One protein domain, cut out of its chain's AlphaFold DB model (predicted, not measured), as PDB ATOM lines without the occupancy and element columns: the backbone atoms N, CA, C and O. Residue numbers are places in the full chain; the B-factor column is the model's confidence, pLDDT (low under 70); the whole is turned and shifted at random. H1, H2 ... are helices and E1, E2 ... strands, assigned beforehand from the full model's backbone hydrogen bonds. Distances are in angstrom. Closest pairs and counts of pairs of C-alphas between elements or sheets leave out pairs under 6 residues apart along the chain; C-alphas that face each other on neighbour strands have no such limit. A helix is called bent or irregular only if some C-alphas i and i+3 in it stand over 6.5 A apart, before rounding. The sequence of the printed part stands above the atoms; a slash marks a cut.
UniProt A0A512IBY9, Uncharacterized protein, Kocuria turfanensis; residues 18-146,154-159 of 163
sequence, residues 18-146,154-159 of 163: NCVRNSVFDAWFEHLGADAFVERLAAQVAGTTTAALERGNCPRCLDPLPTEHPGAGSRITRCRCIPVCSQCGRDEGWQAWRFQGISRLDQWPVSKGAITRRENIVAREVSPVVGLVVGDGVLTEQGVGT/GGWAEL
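This is residues 18 to 146 and 154 to 159 of the 163 residues of an uncharacterized protein of Kocuria turfanensis (UniProt A0A512IBY9). Two helix pairs, the hairpin H1-H2 at one end and the crossed H3 and H4 further along, have loop residues 55 to 85 and 99 to 111 between them, while a small strand hairpin, E1-E2, makes the far end on a link from H4. The printed part has 135 residues, with the order H1 H2 H3 H4 E1 E2 H5; its one sheet, E1 - E2, is antiparallel, and the class is mostly helix. It is only just compact, close to loose, with a radius of gyration of the C-alphas of 17.0 A, and elongated, spanning 54 by 34 by 28 A.

Start with H1, residues 18 to 32, and H2, residues 36 to 54, a helical hairpin. They touch, closest at the C-alphas of Arg 21 and Ala 42, 4.7 A apart, and run opposite ways at a shallow tilt of 33 degrees, only just short of steep; H2 touches H1 with residues 38 to 46 alone. Next, H3, residues 86 to 98, touches H4, residues 112 to 125, closest at the C-alphas of Asp 91 and Ile 115, 6.4 A apart; they run the same way at a steep tilt of 52 degrees. H2 and H3 are apart. Further on, E1, residues 137 to 140, and E2, residues 143 to 146, form an antiparallel hairpin, with N 138 and O 145 within hydrogen-bond range at 2.8 A. H5, residues 156 to 159, touches no helix. Every O i to N i+4 pair is within range in H2, H3 and H4, and 9 of 11 in H1; H5 is too short for one.

Find C-alpha 18 at (31.346, 13.421, 79.852), where H1 begins; it runs 19.4 A and is only just irregular, with C-alphas 27 and 30 6.9 A apart. H2 runs 27.0 A, H3 18.1 A and H4 20.4 A, ending at C-alpha 125 at (43.590, 46.705, 91.265). H5 ends at C-alpha 159, (40.752, 15.298, 67.937).

The C-alphas farthest apart, of Ala 36 and Gly 143, are 54.6 A apart. Residues 147 to 153 are not printed, and C-alphas 146 and 154 are 23.3 A apart across this cut. The links H2 to H3, H3 to H4 and H4 to E1 are long. The model's pLDDT is under 70 in 37 residues, among them 126 to 146 and 154 to 159.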
ATOM      1  N   ASN A  18      31.063  13.977  78.532       86.75
ATOM      2  CA  ASN A  18      31.346  13.421  79.852       86.75
ATOM      3  C   ASN A  18      32.211  14.350  80.711       86.75
ATOM      4  O   ASN A  18      32.031  14.388  81.924       86.75
ATOM      5  N   CYS A  19      33.094  15.157  80.122       87.50
ATOM      6  CA  CYS A  19      33.886  16.119  80.889       87.50
ATOM      7  C   CYS A  19      33.038  17.273  81.425       87.50
ATOM      8  O   CYS A  19      33.270  17.733  82.545       87.50
ATOM      9  N   VAL A  20      32.034  17.709  80.657       88.75
ATOM     10  CA  VAL A  20      31.042  18.695  81.109       88.75
ATOM     11  C   VAL A  20      30.205  18.096  82.230       88.75
ATOM     12  O   VAL A  20      30.097  18.696  83.299       88.75
ATOM     13  N   ARG A  21      29.670  16.888  82.018       91.06
ATOM     14  CA  ARG A  21      28.833  16.195  83.005       91.06
ATOM     15  C   ARG A  21      29.573  15.999  84.321       91.06
ATOM     16  O   ARG A  21      29.065  16.426  85.350       91.06
ATOM     17  N   ASN A  22      30.786  15.448  84.280       89.44
ATOM     18  CA  ASN A  22      31.609  15.237  85.471       89.44
ATOM     19  C   ASN A  22      31.902  16.550  86.201       89.44
ATOM     20  O   ASN A  22      31.829  16.590  87.419       89.44
ATOM     21  N   SER A  23      32.143  17.647  85.477       89.06
ATOM     22  CA  SER A  23      32.380  18.950  86.112       89.06
ATOM     23  C   SER A  23      31.122  19.530  86.768       89.06
ATOM     24  O   SER A  23      31.222  20.209  87.787       89.06
ATOM     25  N   VAL A  24      29.931  19.265  86.213       88.69
ATOM     26  CA  VAL A  24      28.656  19.604  86.870       88.69
ATOM     27  C   VAL A  24      28.451  18.731  88.106       88.69
ATOM     28  O   VAL A  24      28.110  19.264  89.159       88.69
ATOM     29  N   PHE A  25      28.699  17.421  88.009       88.44
ATOM     30  CA  PHE A  25      28.628  16.523  89.160       88.44
ATOM     31  C   PHE A  25      29.570  16.969  90.269       88.44
ATOM     32  O   PHE A  25      29.093  17.210  91.367       88.44
ATOM     33  N   ASP A  26      30.853  17.175  89.989       85.44
ATOM     34  CA  ASP A  26      31.840  17.602  90.985       85.44
ATOM     35  C   ASP A  26      31.404  18.890  91.708       85.44
ATOM     36  O   ASP A  26      31.538  19.000  92.923       85.44
ATOM     37  N   ALA A  27      30.814  19.848  90.984       84.19
ATOM     38  CA  ALA A  27      30.358  21.115  91.555       84.19
ATOM     39  C   ALA A  27      29.102  21.001  92.441       84.19
ATOM     40  O   ALA A  27      28.885  21.849  93.308       84.19
ATOM     41  N   TRP A  28      28.252  20.001  92.208       80.50
ATOM     42  CA  TRP A  28      26.965  19.848  92.898       80.50
ATOM     43  C   TRP A  28      26.925  18.673  93.875       80.50
ATOM     44  O   TRP A  28      26.122  18.692  94.809       80.50
ATOM     45  N   PHE A  29      27.804  17.685  93.715       75.25
ATOM     46  CA  PHE A  29      27.845  16.468  94.520       75.25
ATOM     47  C   PHE A  29      28.057  16.784  96.000       75.25
ATOM     48  O   PHE A  29      27.366  16.225  96.848       75.25
ATOM     49  N   GLU A  30      28.926  17.749  96.309       68.19
ATOM     50  CA  GLU A  30      29.171  18.206  97.684       68.19
ATOM     51  C   GLU A  30      27.935  18.840  98.348       68.19
ATOM     52  O   GLU A  30      27.854  18.885  99.573       68.19
ATOM     53  N   HIS A  31      26.971  19.326  97.560       66.00
ATOM     54  CA  HIS A  31      25.839  20.116  98.052       66.00
ATOM     55  C   HIS A  31      24.513  19.347  98.048       66.00
ATOM     56  O   HIS A  31      23.681  19.575  98.922       66.00
ATOM     57  N   LEU A  32      24.298  18.466  97.066       69.44
ATOM     58  CA  LEU A  32      23.016  17.785  96.843       69.44
ATOM     59  C   LEU A  32      23.128  16.253  96.781       69.44
ATOM     60  O   LEU A  32      22.108  15.570  96.835       69.44
ATOM     61  N   GLY A  33      24.342  15.700  96.690       70.62
ATOM     62  CA  GLY A  33      24.554  14.287  96.372       70.62
ATOM     63  C   GLY A  33      24.255  13.953  94.903       70.62
ATOM     64  O   GLY A  33      23.922  14.819  94.096       70.62
ATOM     65  N   ALA A  34      24.416  12.680  94.537       69.31
ATOM     66  CA  ALA A  34      24.039  12.187  93.214       69.31
ATOM     67  C   ALA A  34      22.535  11.884  93.190       69.31
ATOM     68  O   ALA A  34      22.110  10.793  93.572       69.31
ATOM     69  N   ASP A  35      21.732  12.862  92.774       81.81
ATOM     70  CA  ASP A  35      20.297  12.691  92.567       81.81
ATOM     71  C   ASP A  35      19.901  12.863  91.088       81.81
ATOM     72  O   ASP A  35      20.649  13.377  90.248       81.81
ATOM     73  N   ALA A  36      18.682  12.433  90.754       84.06
ATOM     74  CA  ALA A  36      18.141  12.528  89.397       84.06
ATOM     75  C   ALA A  36      18.013  13.982  88.894       84.06
ATOM     76  O   ALA A  36      17.786  14.223  87.704       84.06
ATOM     77  N   PHE A  37      18.095  14.980  89.777       87.44
ATOM     78  CA  PHE A  37      18.140  16.378  89.374       87.44
ATOM     79  C   PHE A  37      19.527  16.744  88.835       87.44
ATOM     80  O   PHE A  37      19.595  17.277  87.724       87.44
ATOM     81  N   VAL A  38      20.609  16.402  89.540       87.75
ATOM     82  CA  VAL A  38      21.985  16.677  89.090       87.75
ATOM     83  C   VAL A  38      22.284  15.967  87.768       87.75
ATOM     84  O   VAL A  38      22.853  16.582  86.867       87.75
ATOM     85  N   GLU A  39      21.818  14.728  87.587       89.81
ATOM     86  CA  GLU A  39      21.926  14.009  86.306       89.81
ATOM     87  C   GLU A  39      21.269  14.766  85.144       89.81
ATOM     88  O   GLU A  39      21.878  14.953  84.084       89.81
ATOM     89  N   ARG A  40      20.035  15.244  85.338       91.38
ATOM     90  CA  ARG A  40      19.311  16.009  84.311       91.38
ATOM     91  C   ARG A  40      19.978  17.346  84.023       91.38
ATOM     92  O   ARG A  40      20.086  17.722  82.857       91.38
ATOM     93  N   LEU A  41      20.452  18.038  85.057       90.88
ATOM     94  CA  LEU A  41      21.182  19.292  84.908       90.88
ATOM     95  C   LEU A  41      22.476  19.078  84.113       90.88
ATOM     96  O   LEU A  41      22.728  19.799  83.151       90.88
ATOM     97  N   ALA A  42      23.264  18.061  84.462       92.00
ATOM     98  CA  ALA A  42      24.501  17.717  83.769       92.00
ATOM     99  C   ALA A  42      24.258  17.400  82.286       92.00
ATOM    100  O   ALA A  42      24.984  17.894  81.419       92.00
ATOM    101  N   ALA A  43      23.212  16.627  81.976       93.19
ATOM    102  CA  ALA A  43      22.824  16.328  80.601       93.19
ATOM    103  C   ALA A  43      22.385  17.585  79.831       93.19
ATOM    104  O   ALA A  43      22.803  17.779  78.688       93.19
ATOM    105  N   GLN A  44      21.594  18.461  80.457       93.81
ATOM    106  CA  GLN A  44      21.157  19.719  79.851       93.81
ATOM    107  C   GLN A  44      22.346  20.644  79.556       93.81
ATOM    108  O   GLN A  44      22.462  21.172  78.451       93.81
ATOM    109  N   VAL A  45      23.251  20.816  80.519       94.62
ATOM    110  CA  VAL A  45      24.438  21.666  80.378       94.62
ATOM    111  C   VAL A  45      25.369  21.131  79.286       94.62
ATOM    112  O   VAL A  45      25.810  21.910  78.438       94.62
ATOM    113  N   ALA A  46      25.600  19.815  79.231       92.31
ATOM    114  CA  ALA A  46      26.338  19.182  78.135       92.31
ATOM    115  C   ALA A  46      25.682  19.468  76.776       92.31
ATOM    116  O   ALA A  46      26.334  20.017  75.893       92.31
ATOM    117  N   GLY A  47      24.370  19.242  76.645       91.75
ATOM    118  CA  GLY A  47      23.646  19.501  75.397       91.75
ATOM    119  C   GLY A  47      23.717  20.962  74.938       91.75
ATOM    120  O   GLY A  47      23.945  21.236  73.761       91.75
ATOM    121  N   THR A  48      23.581  21.924  75.857       93.69
ATOM    122  CA  THR A  48      23.722  23.354  75.514       93.69
ATOM    123  C   THR A  48      25.147  23.729  75.105       93.69
ATOM    124  O   THR A  48      25.319  24.552  74.202       93.69
ATOM    125  N   THR A  49      26.155  23.103  75.720       90.81
ATOM    126  CA  THR A  49      27.571  23.294  75.382       90.81
ATOM    127  C   THR A  49      27.849  22.774  73.977       90.81
ATOM    128  O   THR A  49      28.315  23.539  73.134       90.81
ATOM    129  N   THR A  50      27.473  21.528  73.691       88.25
ATOM    130  CA  THR A  50      27.633  20.892  72.374       88.25
ATOM    131  C   THR A  50      26.951  21.700  71.281       88.25
ATOM    132  O   THR A  50      27.595  22.079  70.307       88.25
ATOM    133  N   ALA A  51      25.698  22.111  71.495       87.81
ATOM    134  CA  ALA A  51      24.971  22.917  70.519       87.81
ATOM    135  C   ALA A  51      25.633  24.282  70.243       87.81
ATOM    136  O   ALA A  51      25.511  24.823  69.143       87.81
ATOM    137  N   ALA A  52      26.300  24.896  71.229       89.44
ATOM    138  CA  ALA A  52      27.059  26.127  71.003       89.44
ATOM    139  C   ALA A  52      28.316  25.865  70.161       89.44
ATOM    140  O   ALA A  52      28.567  26.608  69.212       89.44
ATOM    141  N   LEU A  53      29.047  24.791  70.464       85.50
ATOM    142  CA  LEU A  53      30.267  24.404  69.754       85.50
ATOM    143  C   LEU A  53      30.005  24.010  68.301       85.50
ATOM    144  O   LEU A  53      30.726  24.463  67.416       85.50
ATOM    145  N   GLU A  54      28.939  23.256  68.034       85.06
ATOM    146  CA  GLU A  54      28.507  22.902  66.674       85.06
ATOM    147  C   GLU A  54      28.184  24.137  65.823       85.06
ATOM    148  O   GLU A  54      28.400  24.147  64.614       85.06
ATOM    149  N   ARG A  55      27.709  25.216  66.457       87.19
ATOM    150  CA  ARG A  55      27.472  26.512  65.804       87.19
ATOM    151  C   ARG A  55      28.733  27.371  65.676       87.19
ATOM    152  O   ARG A  55      28.639  28.497  65.194       87.19
ATOM    153  N   GLY A  56      29.888  26.882  66.123       86.38
ATOM    154  CA  GLY A  56      31.137  27.642  66.152       86.38
ATOM    155  C   GLY A  56      31.142  28.767  67.188       86.38
ATOM    156  O   GLY A  56      31.909  29.716  67.049       86.38
ATOM    157  N   ASN A  57      30.298  28.688  68.218       90.88
ATOM    158  CA  ASN A  57      30.165  29.713  69.248       90.88
ATOM    159  C   ASN A  57      30.800  29.270  70.566       90.88
ATOM    160  O   ASN A  57      30.797  28.099  70.941       90.88
ATOM    161  N   CYS A  58      31.301  30.239  71.324       91.25
ATOM    162  CA  CYS A  58      31.810  30.023  72.662       91.25
ATOM    163  C   CYS A  58      30.640  29.656  73.587       91.25
ATOM    164  O   CYS A  58      29.735  30.469  73.750       91.25
ATOM    165  N   PRO A  59      30.653  28.505  74.275       92.56
ATOM    166  CA  PRO A  59      29.542  28.099  75.139       92.56
ATOM    167  C   PRO A  59      29.355  29.041  76.339       92.56
ATOM    168  O   PRO A  59      28.268  29.141  76.899       92.56
ATOM    169  N   ARG A  60      30.407  29.780  76.714       93.06
ATOM    170  CA  ARG A  60      30.402  30.675  77.870       93.06
ATOM    171  C   ARG A  60      29.807  32.056  77.593       93.06
ATOM    172  O   ARG A  60      29.193  32.608  78.497       93.06
ATOM    173  N   CYS A  61      29.975  32.626  76.398       93.94
ATOM    174  CA  CYS A  61      29.435  33.958  76.062       93.94
ATOM    175  C   CYS A  61      28.599  34.009  74.775       93.94
ATOM    176  O   CYS A  61      28.058  35.063  74.454       93.94
ATOM    177  N   LEU A  62      28.498  32.888  74.056       94.69
ATOM    178  CA  LEU A  62      27.831  32.709  72.761       94.69
ATOM    179  C   LEU A  62      28.404  33.515  71.588       94.69
ATOM    180  O   LEU A  62      27.863  33.425  70.489       94.69
ATOM    181  N   ASP A  63      29.504  34.243  71.780       90.88
ATOM    182  CA  ASP A  63      30.208  34.885  70.670       90.88
ATOM    183  C   ASP A  63      30.944  33.851  69.809       90.88
ATOM    184  O   ASP A  63      31.343  32.806  70.333       90.88
ATOM    185  N   PRO A  64      31.181  34.139  68.519       89.25
ATOM    186  CA  PRO A  64      31.938  33.253  67.645       89.25
ATOM    187  C   PRO A  64      33.303  32.886  68.236       89.25
ATOM    188  O   PRO A  64      34.034  33.739  68.752       89.25
ATOM    189  N   LEU A  65      33.658  31.605  68.160       83.00
ATOM    190  CA  LEU A  65      35.010  31.154  68.456       83.00
ATOM    191  C   LEU A  65      35.943  31.614  67.325       83.00
ATOM    192  O   LEU A  65      35.573  31.518  66.153       83.00
ATOM    193  N   PRO A  66      37.151  32.111  67.645       70.12
ATOM    194  CA  PRO A  66      38.100  32.482  66.611       70.12
ATOM    195  C   PRO A  66      38.487  31.247  65.794       70.12
ATOM    196  O   PRO A  66      38.876  30.220  66.349       70.12
ATOM    197  N   THR A  67      38.405  31.366  64.472       65.38
ATOM    198  CA  THR A  67      38.762  30.298  63.530       65.38
ATOM    199  C   THR A  67      40.266  30.138  63.349       65.38
ATOM    200  O   THR A  67      40.700  29.099  62.890       65.38
ATOM    201  N   GLU A  68      41.080  31.142  63.679       54.06
ATOM    202  CA  GLU A  68      42.537  31.097  63.451       54.06
ATOM    203  C   GLU A  68      43.330  30.767  64.723       54.06
ATOM    204  O   GLU A  68      44.425  30.206  64.667       54.06
ATOM    205  N   HIS A  69      42.749  31.064  65.887       53.59
ATOM    206  CA  HIS A  69      43.328  30.805  67.200       53.59
ATOM    207  C   HIS A  69      42.270  30.108  68.047       53.59
ATOM    208  O   HIS A  69      41.363  30.785  68.549       53.59
ATOM    209  N   PRO A  70      42.334  28.772  68.185       51.09
ATOM    210  CA  PRO A  70      41.299  28.054  68.889       51.09
ATOM    211  C   PRO A  70      41.351  28.559  70.323       51.09
ATOM    212  O   PRO A  70      42.417  28.672  70.933       51.09
ATOM    213  N   GLY A  71      40.196  28.999  70.799       55.69
ATOM    214  CA  GLY A  71      40.069  29.645  72.088       55.69
ATOM    215  C   GLY A  71      40.725  28.850  73.227       55.69
ATOM    216  O   GLY A  71      40.988  27.652  73.115       55.69
ATOM    217  N   ALA A  72      41.003  29.522  74.345       63.75
ATOM    218  CA  ALA A  72      41.572  28.861  75.512       63.75
ATOM    219  C   ALA A  72      40.694  27.671  75.939       63.75
ATOM    220  O   ALA A  72      39.467  27.755  75.901       63.75
ATOM    221  N   GLY A  73      41.310  26.574  76.380       81.88
ATOM    222  CA  GLY A  73      40.568  25.516  77.055       81.88
ATOM    223  C   GLY A  73      40.071  26.029  78.407       81.88
ATOM    224  O   GLY A  73      40.867  26.564  79.190       81.88
ATOM    225  N   SER A  74      38.770  25.900  78.670       87.00
ATOM    226  CA  SER A  74      38.159  26.401  79.900       87.00
ATOM    227  C   SER A  74      38.815  25.774  81.125       87.00
ATOM    228  O   SER A  74      39.002  24.563  81.197       87.00
ATOM    229  N   ARG A  75      39.129  26.601  82.118       87.75
ATOM    230  CA  ARG A  75      39.685  26.182  83.411       87.75
ATOM    231  C   ARG A  75      38.665  25.471  84.298       87.75
ATOM    232  O   ARG A  75      39.064  24.942  85.330       87.75
ATOM    233  N   ILE A  76      37.381  25.480  83.927       87.31
ATOM    234  CA  ILE A  76      36.322  24.827  84.706       87.31
ATOM    235  C   ILE A  76      36.436  23.299  84.649       87.31
ATOM    236  O   ILE A  76      36.117  22.630  85.626       87.31
ATOM    237  N   THR A  77      36.941  22.751  83.539       83.94
ATOM    238  CA  THR A  77      37.293  21.334  83.422       83.94
ATOM    239  C   THR A  77      38.786  21.160  83.678       83.94
ATOM    240  O   THR A  77      39.619  21.892  83.141       83.94
ATOM    241  N   ARG A  78      39.165  20.138  84.456       79.31
ATOM    242  CA  ARG A  78      40.587  19.836  84.721       79.31
ATOM    243  C   ARG A  78      41.368  19.545  83.438       79.31
ATOM    244  O   ARG A  78      42.498  19.997  83.289       79.31
ATOM    245  N   CYS A  79      40.742  18.831  82.506       80.31
ATOM    246  CA  CYS A  79      41.305  18.503  81.198       80.31
ATOM    247  C   CYS A  79      41.268  19.661  80.196       80.31
ATOM    248  O   CYS A  79      41.794  19.523  79.093       80.31
ATOM    249  N   ARG A  80      40.630  20.788  80.544       84.25
ATOM    250  CA  ARG A  80      40.481  21.980  79.701       84.25
ATOM    251  C   ARG A  80      39.940  21.700  78.298       84.25
ATOM    252  O   ARG A  80      40.276  22.398  77.348       84.25
ATOM    253  N   CYS A  81      39.093  20.679  78.164       81.06
ATOM    254  CA  CYS A  81      38.608  20.207  76.869       81.06
ATOM    255  C   CYS A  81      37.486  21.074  76.257       81.06
ATOM    256  O   CYS A  81      37.088  20.836  75.123       81.06
ATOM    257  N   ILE A  82      36.936  22.050  76.996       87.56
ATOM    258  CA  ILE A  82      35.852  22.926  76.516       87.56
ATOM    259  C   ILE A  82      36.476  24.190  75.914       87.56
ATOM    260  O   ILE A  82      37.048  24.977  76.671       87.56
ATOM    261  N   PRO A  83      36.381  24.437  74.598       85.31
ATOM    262  CA  PRO A  83      36.967  25.631  74.004       85.31
ATOM    263  C   PRO A  83      36.132  26.878  74.339       85.31
ATOM    264  O   PRO A  83      34.911  26.902  74.174       85.31
ATOM    265  N   VAL A  84      36.793  27.945  74.798       88.00
ATOM    266  CA  VAL A  84      36.171  29.249  75.084       88.00
ATOM    267  C   VAL A  84      36.942  30.390  74.432       88.00
ATOM    268  O   VAL A  84      38.157  30.319  74.288       88.00
ATOM    269  N   CYS A  85      36.268  31.480  74.048       86.50
ATOM    270  CA  CYS A  85      36.939  32.612  73.402       86.50
ATOM    271  C   CYS A  85      38.024  33.229  74.308       86.50
ATOM    272  O   CYS A  85      37.999  33.077  75.531       86.50
ATOM    273  N   SER A  86      38.977  33.958  73.721       82.81
ATOM    274  CA  SER A  86      40.102  34.564  74.454       82.81
ATOM    275  C   SER A  86      39.651  35.478  75.600       82.81
ATOM    276  O   SER A  86      40.242  35.443  76.681       82.81
ATOM    277  N   GLN A  87      38.569  36.239  75.402       85.62
ATOM    278  CA  GLN A  87      37.963  37.066  76.445       85.62
ATOM    279  C   GLN A  87      37.450  36.206  77.606       85.62
ATOM    280  O   GLN A  87      37.776  36.458  78.765       85.62
ATOM    281  N   CYS A  88      36.709  35.139  77.304       88.88
ATOM    282  CA  CYS A  88      36.219  34.210  78.315       88.88
ATOM    283  C   CYS A  88      37.359  33.505  79.054       88.88
ATOM    284  O   CYS A  88      37.313  33.417  80.277       88.88
ATOM    285  N   GLY A  89      38.390  33.053  78.339       86.75
ATOM    286  CA  GLY A  89      39.562  32.411  78.933       86.75
ATOM    287  C   GLY A  89      40.376  33.349  79.828       86.75
ATOM    288  O   GLY A  89      40.949  32.901  80.824       86.75
ATOM    289  N   ARG A  90      40.417  34.648  79.512       84.00
ATOM    290  CA  ARG A  90      41.027  35.680  80.360       84.00
ATOM    291  C   ARG A  90      40.191  35.934  81.612       84.00
ATOM    292  O   ARG A  90      40.731  35.913  82.714       84.00
ATOM    293  N   ASP A  91      38.883  36.105  81.453       88.31
ATOM    294  CA  ASP A  91      37.952  36.314  82.566       88.31
ATOM    295  C   ASP A  91      37.907  35.120  83.535       88.31
ATOM    296  O   ASP A  91      37.774  35.315  84.739       88.31
ATOM    297  N   GLU A  92      38.073  33.882  83.062       89.06
ATOM    298  CA  GLU A  92      38.280  32.721  83.944       89.06
ATOM    299  C   GLU A  92      39.592  32.805  84.735       89.06
ATOM    300  O   GLU A  92      39.624  32.453  85.912       89.06
ATOM    301  N   GLY A  93      40.673  33.280  84.106       84.00
ATOM    302  CA  GLY A  93      41.951  33.510  84.781       84.00
ATOM    303  C   GLY A  93      41.820  34.535  85.907       84.00
ATOM    304  O   GLY A  93      42.268  34.289  87.025       84.00
ATOM    305  N   TRP A  94      41.122  35.639  85.641       81.44
ATOM    306  CA  TRP A  94      40.819  36.647  86.655       81.44
ATOM    307  C   TRP A  94      39.936  36.125  87.778       81.44
ATOM    308  O   TRP A  94      40.172  36.430  88.941       81.44
ATOM    309  N   GLN A  95      38.943  35.311  87.448       85.62
ATOM    310  CA  GLN A  95      38.084  34.638  88.416       85.62
ATOM    311  C   GLN A  95      38.841  33.722  89.369       85.62
ATOM    312  O   GLN A  95      38.713  33.869  90.585       85.62
ATOM    313  N   ALA A  96      39.696  32.859  88.825       82.94
ATOM    314  CA  ALA A  96      40.549  31.992  89.623       82.94
ATOM    315  C   ALA A  96      41.499  32.790  90.531       82.94
ATOM    316  O   ALA A  96      41.695  32.422  91.685       82.94
ATOM    317  N   TRP A  97      42.058  33.896  90.031       77.31
ATOM    318  CA  TRP A  97      42.990  34.726  90.792       77.31
ATOM    319  C   TRP A  97      42.305  35.575  91.877       77.31
ATOM    320  O   TRP A  97      42.802  35.655  92.997       77.31
ATOM    321  N   ARG A  98      41.168  36.208  91.563       76.88
ATOM    322  CA  ARG A  98      40.596  37.297  92.376       76.88
ATOM    323  C   ARG A  98      39.252  36.993  93.028       76.88
ATOM    324  O   ARG A  98      38.938  37.575  94.069       76.88
ATOM    325  N   PHE A  99      38.443  36.140  92.411       76.19
ATOM    326  CA  PHE A  99      37.035  35.950  92.767       76.19
ATOM    327  C   PHE A  99      36.755  34.583  93.410       76.19
ATOM    328  O   PHE A  99      35.600  34.185  93.506       76.19
ATOM    329  N   GLN A 100      37.806  33.898  93.886       76.62
ATOM    330  CA  GLN A 100      37.732  32.635  94.637       76.62
ATOM    331  C   GLN A 100      36.935  31.528  93.930       76.62
ATOM    332  O   GLN A 100      36.243  30.738  94.564       76.62
ATOM    333  N   GLY A 101      37.035  31.454  92.604       83.25
ATOM    334  CA  GLY A 101      36.368  30.417  91.825       83.25
ATOM    335  C   GLY A 101      35.986  30.903  90.440       83.25
ATOM    336  O   GLY A 101      36.053  32.093  90.146       83.25
ATOM    337  N   ILE A 102      35.597  29.964  89.582       86.00
ATOM    338  CA  ILE A 102      35.189  30.219  88.199       86.00
ATOM    339  C   ILE A 102      33.675  30.021  88.085       86.00
ATOM    340  O   ILE A 102      33.122  29.117  88.707       86.00
ATOM    341  N   SER A 103      33.009  30.857  87.278       87.94
ATOM    342  CA  SER A 103      31.579  30.724  86.950       87.94
ATOM    343  C   SER A 103      31.255  29.280  86.555       87.94
ATOM    344  O   SER A 103      31.817  28.777  85.576       87.94
ATOM    345  N   ARG A 104      30.343  28.637  87.288       90.44
ATOM    346  CA  ARG A 104      29.987  27.228  87.074       90.44
ATOM    347  C   ARG A 104      29.323  27.022  85.710       90.44
ATOM    348  O   ARG A 104      28.719  27.945  85.168       90.44
ATOM    349  N   LEU A 105      29.400  25.801  85.183       90.94
ATOM    350  CA  LEU A 105      28.850  25.460  83.865       90.94
ATOM    351  C   LEU A 105      27.324  25.643  83.777       90.94
ATOM    352  O   LEU A 105      26.821  26.050  82.737       90.94
ATOM    353  N   ASP A 106      26.588  25.425  84.868       88.31
ATOM    354  CA  ASP A 106      25.135  25.655  84.948       88.31
ATOM    355  C   ASP A 106      24.739  27.143  84.918       88.31
ATOM    356  O   ASP A 106      23.566  27.473  84.775       88.31
ATOM    357  N   GLN A 107      25.712  28.049  85.045       91.06
ATOM    358  CA  GLN A 107      25.517  29.498  84.965       91.06
ATOM    359  C   GLN A 107      25.872  30.055  83.581       91.06
ATOM    360  O   GLN A 107      25.865  31.273  83.385       91.06
ATOM    361  N   TRP A 108      26.252  29.191  82.637       93.31
ATOM    362  CA  TRP A 108      26.566  29.598  81.275       93.31
ATOM    363  C   TRP A 108      25.285  29.615  80.423       93.31
ATOM    364  O   TRP A 108      24.418  28.759  80.601       93.31
ATOM    365  N   PRO A 109      25.145  30.572  79.491       95.00
ATOM    366  CA  PRO A 109      26.107  31.618  79.153       95.00
ATOM    367  C   PRO A 109      26.144  32.755  80.185       95.00
ATOM    368  O   PRO A 109      25.127  33.203  80.711       95.00
ATOM    369  N   VAL A 110      27.342  33.273  80.434       93.25
ATOM    370  CA  VAL A 110      27.571  34.422  81.308       93.25
ATOM    371  C   VAL A 110      27.325  35.711  80.527       93.25
ATOM    372  O   VAL A 110      27.780  35.869  79.394       93.25
ATOM    373  N   SER A 111      26.633  36.673  81.142       92.62
ATOM    374  CA  SER A 111      26.358  37.953  80.489       92.62
ATOM    375  C   SER A 111      27.645  38.744  80.220       92.62
ATOM    376  O   SER A 111      28.542  38.824  81.066       92.62
ATOM    377  N   LYS A 112      27.714  39.404  79.056       89.50
ATOM    378  CA  LYS A 112      28.850  40.270  78.686       89.50
ATOM    379  C   LYS A 112      29.106  41.355  79.730       89.50
ATOM    380  O   LYS A 112      30.247  41.592  80.105       89.50
ATOM    381  N   GLY A 113      28.038  41.941  80.275       90.62
ATOM    382  CA  GLY A 113      28.138  42.927  81.351       90.62
ATOM    383  C   GLY A 113      28.841  42.390  82.603       90.62
ATOM    384  O   GLY A 113      29.611  43.119  83.223       90.62
ATOM    385  N   ALA A 114      28.644  41.115  82.957       90.69
ATOM    386  CA  ALA A 114      29.341  40.501  84.087       90.69
ATOM    387  C   ALA A 114      30.835  40.284  83.801       90.69
ATOM    388  O   ALA A 114      31.656  40.545  84.682       90.69
ATOM    389  N   ILE A 115      31.184  39.859  82.582       89.75
ATOM    390  CA  ILE A 115      32.579  39.712  82.127       89.75
ATOM    391  C   ILE A 115      33.288  41.072  82.188       89.75
ATOM    392  O   ILE A 115      34.261  41.230  82.921       89.75
ATOM    393  N   THR A 116      32.735  42.089  81.524       89.38
ATOM    394  CA  THR A 116      33.306  43.444  81.496       89.38
ATOM    395  C   THR A 116      33.413  44.055  82.893       89.38
ATOM    396  O   THR A 116      34.400  44.715  83.214       89.38
ATOM    397  N   ARG A 117      32.428  43.823  83.774       89.25
ATOM    398  CA  ARG A 117      32.494  44.296  85.164       89.25
ATOM    399  C   ARG A 117      33.691  43.701  85.909       89.25
ATOM    400  O   ARG A 117      34.369  44.443  86.617       89.25
ATOM    401  N   ARG A 118      33.951  42.398  85.768       88.56
ATOM    402  CA  ARG A 118      35.099  41.737  86.414       88.56
ATOM    403  C   ARG A 118      36.426  42.217  85.838       88.56
ATOM    404  O   ARG A 118      37.322  42.534  86.615       88.56
ATOM    405  N   GLU A 119      36.520  42.359  84.517       84.50
ATOM    406  CA  GLU A 119      37.699  42.935  83.853       84.50
ATOM    407  C   GLU A 119      38.009  44.345  84.379       84.50
ATOM    408  O   GLU A 119      39.153  44.639  84.715       84.50
ATOM    409  N   ASN A 120      36.988  45.189  84.544       86.00
ATOM    410  CA  ASN A 120      37.151  46.545  85.072       86.00
ATOM    411  C   ASN A 120      37.589  46.585  86.544       86.00
ATOM    412  O   ASN A 120      38.310  47.501  86.931       86.00
ATOM    413  N   ILE A 121      37.144  45.635  87.375       86.62
ATOM    414  CA  ILE A 121      37.603  45.521  88.770       86.62
ATOM    415  C   ILE A 121      39.095  45.191  88.784       86.62
ATOM    416  O   ILE A 121      39.874  45.900  89.413       86.62
ATOM    417  N   VAL A 122      39.492  44.169  88.028       82.31
ATOM    418  CA  VAL A 122      40.888  43.732  87.941       82.31
ATOM    419  C   VAL A 122      41.780  44.850  87.408       82.31
ATOM    420  O   VAL A 122      42.817  45.123  87.996       82.31
ATOM    421  N   ALA A 123      41.364  45.551  86.353       81.69
ATOM    422  CA  ALA A 123      42.139  46.645  85.765       81.69
ATOM    423  C   ALA A 123      42.385  47.824  86.728       81.69
ATOM    424  O   ALA A 123      43.310  48.600  86.512       81.69
ATOM    425  N   ARG A 124      41.563  47.985  87.776       81.19
ATOM    426  CA  ARG A 124      41.753  49.015  88.814       81.19
ATOM    427  C   ARG A 124      42.703  48.580  89.925       81.19
ATOM    428  O   ARG A 124      43.294  49.433  90.577       81.19
ATOM    429  N   GLU A 125      42.793  47.280  90.176       76.25
ATOM    430  CA  GLU A 125      43.590  46.705  91.265       76.25
ATOM    431  C   GLU A 125      44.982  46.275  90.788       76.25
ATOM    432  O   GLU A 125      45.959  46.366  91.530       76.25
ATOM    433  N   VAL A 126      45.083  45.836  89.536       62.72
ATOM    434  CA  VAL A 126      46.338  45.487  88.882       62.72
ATOM    435  C   VAL A 126      46.900  46.765  88.264       62.72
ATOM    436  O   VAL A 126      46.508  47.166  87.170       62.72
ATOM    437  N   SER A 127      47.827  47.418  88.976       47.75
ATOM    438  CA  SER A 127      48.757  48.378  88.358       47.75
ATOM    439  C   SER A 127      49.378  47.711  87.122       47.75
ATOM    440  O   SER A 127      49.586  46.497  87.178       47.75
ATOM    441  N   PRO A 128      49.668  48.417  86.012       46.12
ATOM    442  CA  PRO A 128      50.226  47.815  84.803       46.12
ATOM    443  C   PRO A 128      51.680  47.362  85.018       46.12
ATOM    444  O   PRO A 128      52.590  47.796  84.324       46.12
ATOM    445  N   VAL A 129      51.919  46.430  85.938       42.88
ATOM    446  CA  VAL A 129      53.047  45.508  85.881       42.88
ATOM    447  C   VAL A 129      52.627  44.419  84.903       42.88
ATOM    448  O   VAL A 129      52.344  43.270  85.236       42.88
ATOM    449  N   VAL A 130      52.492  44.845  83.651       44.19
ATOM    450  CA  VAL A 130      52.518  43.947  82.513       44.19
ATOM    451  C   VAL A 130      53.938  43.423  82.516       44.19
ATOM    452  O   VAL A 130      54.869  44.180  82.248       44.19
ATOM    453  N   GLY A 131      54.121  42.149  82.854       42.34
ATOM    454  CA  GLY A 131      55.321  41.462  82.416       42.34
ATOM    455  C   GLY A 131      55.365  41.616  80.903       42.34
ATOM    456  O   GLY A 131      54.563  41.011  80.191       42.34
ATOM    457  N   LEU A 132      56.195  42.544  80.428       39.34
ATOM    458  CA  LEU A 132      56.358  42.811  79.013       39.34
ATOM    459  C   LEU A 132      56.950  41.526  78.439       39.34
ATOM    460  O   LEU A 132      58.059  41.138  78.807       39.34
ATOM    461  N   VAL A 133      56.178  40.825  77.613       40.94
ATOM    462  CA  VAL A 133      56.702  39.691  76.859       40.94
ATOM    463  C   VAL A 133      57.645  40.282  75.817       40.94
ATOM    464  O   VAL A 133      57.198  40.919  74.863       40.94
ATOM    465  N   VAL A 134      58.950  40.159  76.048       38.16
ATOM    466  CA  VAL A 134      59.996  40.594  75.114       38.16
ATOM    467  C   VAL A 134      60.600  39.329  74.521       38.16
ATOM    468  O   VAL A 134      61.444  38.687  75.143       38.16
ATOM    469  N   GLY A 135      60.132  38.936  73.334       54.84
ATOM    470  CA  GLY A 135      60.513  37.654  72.730       54.84
ATOM    471  C   GLY A 135      59.995  36.462  73.546       54.84
ATOM    472  O   GLY A 135      58.820  36.436  73.896       54.84
ATOM    473  N   ASP A 136      60.876  35.514  73.882       46.53
ATOM    474  CA  ASP A 136      60.565  34.296  74.659       46.53
ATOM    475  C   ASP A 136      60.674  34.492  76.191       46.53
ATOM    476  O   ASP A 136      60.687  33.538  76.976       46.53
ATOM    477  N   GLY A 137      60.805  35.742  76.645       40.88
ATOM    478  CA  GLY A 137      60.996  36.091  78.051       40.88
ATOM    479  C   GLY A 137      59.829  36.875  78.644       40.88
ATOM    480  O   GLY A 137      59.191  37.683  77.969       40.88
ATOM    481  N   VAL A 138      59.584  36.684  79.938       47.50
ATOM    482  CA  VAL A 138      58.724  37.539  80.760       47.50
ATOM    483  C   VAL A 138      59.603  38.475  81.578       47.50
ATOM    484  O   VAL A 138      60.442  38.034  82.366       47.50
ATOM    485  N   LEU A 139      59.403  39.783  81.407       40.38
ATOM    486  CA  LEU A 139      60.012  40.787  82.271       40.38
ATOM    487  C   LEU A 139      59.345  40.751  83.657       40.38
ATOM    488  O   LEU A 139      58.132  40.917  83.763       40.38
ATOM    489  N   THR A 140      60.125  40.555  84.714       53.28
ATOM    490  CA  THR A 140      59.671  40.599  86.114       53.28
ATOM    491  C   THR A 140      60.472  41.644  86.895       53.28
ATOM    492  O   THR A 140      61.489  42.139  86.410       53.28
ATOM    493  N   GLU A 141      60.071  41.952  88.132       44.66
ATOM    494  CA  GLU A 141      60.841  42.832  89.034       44.66
ATOM    495  C   GLU A 141      62.261  42.305  89.330       44.66
ATOM    496  O   GLU A 141      63.137  43.062  89.738       44.66
ATOM    497  N   GLN A 142      62.502  41.013  89.090       44.88
ATOM    498  CA  GLN A 142      63.778  40.324  89.305       44.88
ATOM    499  C   GLN A 142      64.630  40.231  88.024       44.88
ATOM    500  O   GLN A 142      65.719  39.661  88.050       44.88
ATOM    501  N   GLY A 143      64.151  40.786  86.904       50.75
ATOM    502  CA  GLY A 143      64.788  40.705  85.589       50.75
ATOM    503  C   GLY A 143      63.983  39.887  84.576       50.75
ATOM    504  O   GLY A 143      62.804  39.593  84.775       50.75
ATOM    505  N   VAL A 144      64.619  39.548  83.451       50.72
ATOM    506  CA  VAL A 144      64.009  38.750  82.374       50.72
ATOM    507  C   VAL A 144      64.065  37.270  82.747       50.72
ATOM    508  O   VAL A 144      65.150  36.704  82.840       50.72
ATOM    509  N   GLY A 145      62.909  36.640  82.951       46.66
ATOM    510  CA  GLY A 145      62.797  35.186  83.077       46.66
ATOM    511  C   GLY A 145      62.425  34.562  81.735       46.66
ATOM    512  O   GLY A 145      61.565  35.088  81.038       46.66
ATOM    513  N   THR A 146      63.043  33.448  81.348       42.56
ATOM    514  CA  THR A 146      62.609  32.675  80.171       42.56
ATOM    515  C   THR A 146      61.336  31.912  80.499       42.56
ATOM    516  O   THR A 146      61.300  31.148  81.466       42.56
ATOM    517  N   GLY A 154      47.668  18.623  71.252       38.06
ATOM    518  CA  GLY A 154      46.932  18.806  70.000       38.06
ATOM    519  C   GLY A 154      45.567  19.472  70.172       38.06
ATOM    520  O   GLY A 154      44.903  19.346  71.201       38.06
ATOM    521  N   GLY A 155      45.179  20.219  69.142       36.03
ATOM    522  CA  GLY A 155      43.935  20.981  69.054       36.03
ATOM    523  C   GLY A 155      42.664  20.157  69.260       36.03
ATOM    524  O   GLY A 155      42.617  19.001  68.862       36.03
ATOM    525  N   TRP A 156      41.567  20.783  69.710       36.03
ATOM    526  CA  TRP A 156      40.215  20.234  69.486       36.03
ATOM    527  C   TRP A 156      39.949  19.946  67.994       36.03
ATOM    528  O   TRP A 156      39.297  18.967  67.655       36.03
ATOM    529  N   ALA A 157      40.534  20.743  67.096       38.97
ATOM    530  CA  ALA A 157      40.466  20.525  65.651       38.97
ATOM    531  C   ALA A 157      41.220  19.265  65.165       38.97
ATOM    532  O   ALA A 157      40.908  18.766  64.090       38.97
ATOM    533  N   GLU A 158      42.182  18.735  65.934       36.66
ATOM    534  CA  GLU A 158      42.900  17.489  65.602       36.66
ATOM    535  C   GLU A 158      42.218  16.243  66.183       36.66
ATOM    536  O   GLU A 158      42.421  15.143  65.677       36.66
ATOM    537  N   LEU A 159      41.411  16.404  67.237       37.88
ATOM    538  CA  LEU A 159      40.752  15.298  67.937       37.88
ATOM    539  C   LEU A 159      39.238  15.225  67.674       37.88
ATOM    540  O   LEU A 159      38.593  14.282  68.116       37.88
TER     541      LEU A 159